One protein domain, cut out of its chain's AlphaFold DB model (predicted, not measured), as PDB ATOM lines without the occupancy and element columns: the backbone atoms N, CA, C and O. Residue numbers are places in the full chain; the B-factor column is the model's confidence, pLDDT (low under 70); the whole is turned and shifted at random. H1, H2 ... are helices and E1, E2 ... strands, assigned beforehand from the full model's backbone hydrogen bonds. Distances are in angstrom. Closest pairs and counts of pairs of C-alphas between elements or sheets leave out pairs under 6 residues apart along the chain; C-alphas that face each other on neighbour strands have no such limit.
ATOM      1  N   THR A  53     152.508 104.789 128.252       89.50
ATOM      2  CA  THR A  53     152.322 103.438 127.697       89.50
ATOM      3  C   THR A  53     151.426 102.554 128.561       89.50
ATOM      4  O   THR A  53     150.982 101.501 128.099       89.50
ATOM      5  N   LEU A  54     151.159 102.948 129.810       91.19
ATOM      6  CA  LEU A  54     150.353 102.152 130.727       91.19
ATOM      7  C   LEU A  54     148.858 102.307 130.404       91.19
ATOM      8  O   LEU A  54     148.377 103.422 130.197       91.19
ATOM      9  N   PRO A  55     148.082 101.208 130.398       90.31
ATOM     10  CA  PRO A  55     146.640 101.295 130.238       90.31
ATOM     11  C   PRO A  55     146.017 102.035 131.433       90.31
ATOM     12  O   PRO A  55     146.468 101.842 132.573       90.31
ATOM     13  N   PRO A  56     144.955 102.831 131.210       87.88
ATOM     14  CA  PRO A  56     144.281 103.544 132.282       87.88
ATOM     15  C   PRO A  56     143.707 102.557 133.308       87.88
ATOM     16  O   PRO A  56     143.092 101.539 132.976       87.88
ATOM     17  N   GLU A  57     143.925 102.871 134.584       90.50
ATOM     18  CA  GLU A  57     143.470 102.052 135.715       90.50
ATOM     19  C   GLU A  57     141.963 102.221 135.983       90.50
ATOM     20  O   GLU A  57     141.340 101.372 136.624       90.50
ATOM     21  N   THR A  58     141.370 103.301 135.468       89.12
ATOM     22  CA  THR A  58     139.941 103.604 135.558       89.12
ATOM     23  C   THR A  58     139.375 103.918 134.185       89.12
ATOM     24  O   THR A  58     139.899 104.798 133.503       89.12
ATOM     25  N   GLU A  59     138.265 103.284 133.830       89.56
ATOM     26  CA  GLU A  59     137.479 103.641 132.645       89.56
ATOM     27  C   GLU A  59     136.046 103.955 133.077       89.56
ATOM     28  O   GLU A  59     135.568 103.482 134.112       89.56
ATOM     29  N   ILE A  60     135.372 104.814 132.319       88.69
ATOM     30  CA  ILE A  60     133.941 105.053 132.500       88.69
ATOM     31  C   ILE A  60     133.238 103.991 131.664       88.69
ATOM     32  O   ILE A  60     133.433 103.944 130.451       88.69
ATOM     33  N   ASP A  61     132.456 103.131 132.307       84.88
ATOM     34  CA  ASP A  61     131.648 102.142 131.604       84.88
ATOM     35  C   ASP A  61     130.618 102.866 130.725       84.88
ATOM     36  O   ASP A  61     129.829 103.680 131.212       84.88
ATOM     37  N   ALA A  62     130.651 102.583 129.424       87.50
ATOM     38  CA  ALA A  62     129.819 103.240 128.423       87.50
ATOM     39  C   ALA A  62     128.317 102.992 128.634       87.50
ATOM     40  O   ALA A  62     127.501 103.796 128.190       87.50
ATOM     41  N   ILE A  63     127.952 101.901 129.312       88.25
ATOM     42  CA  ILE A  63     126.553 101.525 129.536       88.25
ATOM     43  C   ILE A  63     126.042 102.124 130.847       88.25
ATOM     44  O   ILE A  63     124.943 102.669 130.899       88.25
ATOM     45  N   THR A  64     126.830 102.033 131.921       85.19
ATOM     46  CA  THR A  64     126.377 102.435 133.263       85.19
ATOM     47  C   THR A  64     126.793 103.849 133.666       85.19
ATOM     48  O   THR A  64     126.312 104.357 134.680       85.19
ATOM     49  N   GLY A  65     127.710 104.485 132.928       90.06
ATOM     50  CA  GLY A  65     128.290 105.790 133.265       90.06
ATOM     51  C   GLY A  65     129.115 105.787 134.559       90.06
ATOM     52  O   GLY A  65     129.579 106.839 135.007       90.06
ATOM     53  N   LYS A  66     129.304 104.623 135.192       90.62
ATOM     54  CA  LYS A  66     130.059 104.482 136.438       90.62
ATOM     55  C   LYS A  66     131.541 104.307 136.131       90.62
ATOM     56  O   LYS A  66     131.926 103.646 135.170       90.62
ATOM     57  N   LYS A  67     132.391 104.882 136.984       90.25
ATOM     58  CA  LYS A  67     133.836 104.636 136.941       90.25
ATOM     59  C   LYS A  67     134.114 103.218 137.427       90.25
ATOM     60  O   LYS A  67     133.873 102.915 138.596       90.25
ATOM     61  N   VAL A  68     134.638 102.377 136.546       89.44
ATOM     62  CA  VAL A  68     135.102 101.028 136.867       89.44
ATOM     63  C   VAL A  68     136.610 101.082 137.072       89.44
ATOM     64  O   VAL A  68     137.349 101.604 136.238       89.44
ATOM     65  N   PHE A  69     137.064 100.570 138.213       92.75
ATOM     66  CA  PHE A  69     138.477 100.483 138.553       92.75
ATOM     67  C   PHE A  69     138.983  99.056 138.325       92.75
ATOM     68  O   PHE A  69     138.485  98.103 138.929       92.75
ATOM     69  N   TYR A  70     140.002  98.906 137.481       92.62
ATOM     70  CA  TYR A  70     140.556  97.604 137.118       92.62
ATOM     71  C   TYR A  70     141.750  97.254 138.008       92.62
ATOM     72  O   TYR A  70     142.901  97.584 137.710       92.62
ATOM     73  N   LYS A  71     141.482  96.530 139.101       93.44
ATOM     74  CA  LYS A  71     142.501  96.130 140.090       93.44
ATOM     75  C   LYS A  71     143.676  95.359 139.474       93.44
ATOM     76  O   LYS A  71     144.820  95.595 139.852       93.44
ATOM     77  N   GLU A  72     143.411  94.478 138.513       92.12
ATOM     78  CA  GLU A  72     144.445  93.700 137.816       92.12
ATOM     79  C   GLU A  72     145.381  94.587 136.985       92.12
ATOM     80  O   GLU A  72     146.598  94.390 136.999       92.12
ATOM     81  N   ARG A  73     144.834  95.616 136.320       92.50
ATOM     82  CA  ARG A  73     145.631  96.588 135.556       92.50
ATOM     83  C   ARG A  73     146.530  97.395 136.484       92.50
ATOM     84  O   ARG A  73     147.717  97.509 136.203       92.50
ATOM     85  N   LYS A  74     146.009  97.859 137.628       92.62
ATOM     86  CA  LYS A  74     146.829  98.545 138.638       92.62
ATOM     87  C   LYS A  74     147.987  97.675 139.126       92.62
ATOM     88  O   LYS A  74     149.119  98.138 139.141       92.62
ATOM     89  N   LEU A  75     147.733  96.412 139.481       94.12
ATOM     90  CA  LEU A  75     148.790  95.499 139.941       94.12
ATOM     91  C   LEU A  75     149.891  95.318 138.885       94.12
ATOM     92  O   LEU A  75     151.078  95.330 139.215       94.12
ATOM     93  N   LYS A  76     149.510  95.193 137.609       93.88
ATOM     94  CA  LYS A  76     150.464  95.095 136.499       93.88
ATOM     95  C   LYS A  76     151.248  96.398 136.299       93.88
ATOM     96  O   LYS A  76     152.471  96.349 136.181       93.88
ATOM     97  N   ASN A  77     150.574  97.545 136.326       94.88
ATOM     98  CA  ASN A  77     151.189  98.870 136.217       94.88
ATOM     99  C   ASN A  77     152.186  99.125 137.364       94.88
ATOM    100  O   ASN A  77     153.321  99.533 137.123       94.88
ATOM    101  N   ASP A  78     151.813  98.806 138.606       93.19
ATOM    102  CA  ASP A  78     152.674  98.953 139.786       93.19
ATOM    103  C   ASP A  78     153.904  98.031 139.733       93.19
ATOM    104  O   ASP A  78     155.006  98.429 140.135       93.19
ATOM    105  N   SER A  79     153.751  96.825 139.178       94.81
ATOM    106  CA  SER A  79     154.872  95.919 138.906       94.81
ATOM    107  C   SER A  79     155.863  96.530 137.906       94.81
ATOM    108  O   SER A  79     157.068  96.562 138.169       94.81
ATOM    109  N   LEU A  80     155.368  97.119 136.811       94.31
ATOM    110  CA  LEU A  80     156.204  97.791 135.808       94.31
ATOM    111  C   LEU A  80     156.926  99.019 136.380       94.31
ATOM    112  O   LEU A  80     158.132  99.176 136.174       94.31
ATOM    113  N   ARG A  81     156.233  99.846 137.173       92.75
ATOM    114  CA  ARG A  81     156.844 100.978 137.897       92.75
ATOM    115  C   ARG A  81     157.974 100.503 138.815       92.75
ATOM    116  O   ARG A  81     159.039 101.117 138.877       92.75
ATOM    117  N   THR A  82     157.767  99.395 139.523       94.50
ATOM    118  CA  THR A  82     158.771  98.811 140.427       94.50
ATOM    119  C   THR A  82     159.977  98.275 139.660       94.50
ATOM    120  O   THR A  82     161.116  98.547 140.049       94.50
ATOM    121  N   ALA A  83     159.749  97.579 138.546       93.19
ATOM    122  CA  ALA A  83     160.809  97.103 137.665       93.19
ATOM    123  C   ALA A  83     161.663  98.267 137.132       93.19
ATOM    124  O   ALA A  83     162.889  98.227 137.259       93.19
ATOM    125  N   LEU A  84     161.034  99.348 136.654       93.25
ATOM    126  CA  LEU A  84     161.738 100.546 136.184       93.25
ATOM    127  C   LEU A  84     162.596 101.175 137.290       93.25
ATOM    128  O   LEU A  84     163.767 101.489 137.065       93.25
ATOM    129  N   ARG A  85     162.060 101.316 138.510       91.50
ATOM    130  CA  ARG A  85     162.823 101.835 139.661       91.50
ATOM    131  C   ARG A  85     164.023 100.953 139.995       91.50
ATOM    132  O   ARG A  85     165.101 101.473 140.285       91.50
ATOM    133  N   LEU A  86     163.865  99.629 139.942       89.75
ATOM    134  CA  LEU A  86     164.958  98.684 140.168       89.75
ATOM    135  C   LEU A  86     166.035  98.807 139.090       89.75
ATOM    136  O   LEU A  86     167.219  98.828 139.421       89.75
ATOM    137  N   GLU A  87     165.657  98.936 137.821       88.75
ATOM    138  CA  GLU A  87     166.611  99.166 136.735       88.75
ATOM    139  C   GLU A  87     167.350 100.494 136.880       88.75
ATOM    140  O   GLU A  87     168.574 100.539 136.757       88.75
ATOM    141  N   GLN A  88     166.637 101.578 137.186       87.94
ATOM    142  CA  GLN A  88     167.254 102.877 137.435       87.94
ATOM    143  C   GLN A  88     168.198 102.826 138.640       87.94
ATOM    144  O   GLN A  88     169.294 103.386 138.581       87.94
ATOM    145  N   LYS A  89     167.817 102.125 139.715       85.81
ATOM    146  CA  LYS A  89     168.688 101.893 140.872       85.81
ATOM    147  C   LYS A  89     169.930 101.108 140.456       85.81
ATOM    148  O   LYS A  89     171.026 101.558 140.753       85.81
ATOM    149  N   LYS A  90     169.795 100.014 139.700       86.12
ATOM    150  CA  LYS A  90     170.936  99.244 139.167       86.12
ATOM    151  C   LYS A  90     171.861 100.108 138.303       86.12
ATOM    152  O   LYS A  90     173.074 100.026 138.458       86.12
ATOM    153  N   LYS A  91     171.305 100.973 137.449       82.50
ATOM    154  CA  LYS A  91     172.074 101.929 136.628       82.50
ATOM    155  C   LYS A  91     172.806 102.974 137.475       82.50
ATOM    156  O   LYS A  91     173.920 103.355 137.138       82.50
ATOM    157  N   LYS A  92     172.208 103.449 138.571       79.75
ATOM    158  CA  LYS A  92     172.869 104.362 139.527       79.75
ATOM    159  C   LYS A  92     173.944 103.647 140.356       79.75
ATOM    160  O   LYS A  92     174.964 104.244 140.673       79.75
ATOM    161  N   MET A  93     173.735 102.367 140.650       85.69
ATOM    162  CA  MET A  93     174.610 101.507 141.453       85.69
ATOM    163  C   MET A  93     175.618 100.722 140.602       85.69
ATOM    164  O   MET A  93     176.018  99.619 140.965       85.69
TER     165      MET A  93
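What this domain is: This is residues 53 to 93 of the 257 residues of an uncharacterized protein of Bacteroidetes bacterium (UniProt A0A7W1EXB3). A small two-stranded hairpin, E1 and E2, continues into one long helix, H1, whose residues 82 to 92 stick out free and make much of the length. The printed part has 41 residues, with two antiparallel strands and then one helix along the chain, a mixed class. It is extended, a rod spanning 49 by 15 by 9 A, with a radius of gyration of the C-alphas of 14.7 A.

Where its parts are: Strand E1, residues 58 to 60, begins at C-alpha 58 (139.941, 103.604, 135.558). Strand E2 is residues 67 to 69. Helix H1, residues 71 to 92, measures 31.5 A and ends at C-alpha 92 (172.869, 104.362, 139.527).

How they stand to each other: E1 and E2 form a hairpin, antiparallel at 151 degrees. N 68 and O 59 are 2.8 A apart, within hydrogen-bond range. In H1, every O i to N i+4 pair is within that range. E1 and H1 are apart.

The domain as a whole: The farthest C-alphas, of Ile 63 and Met 93, are 49.5 A apart. The printed part has no cut. The link from E1 to E2 is short and that from E2 to H1 tight. No printed residue is under 70 in pLDDT.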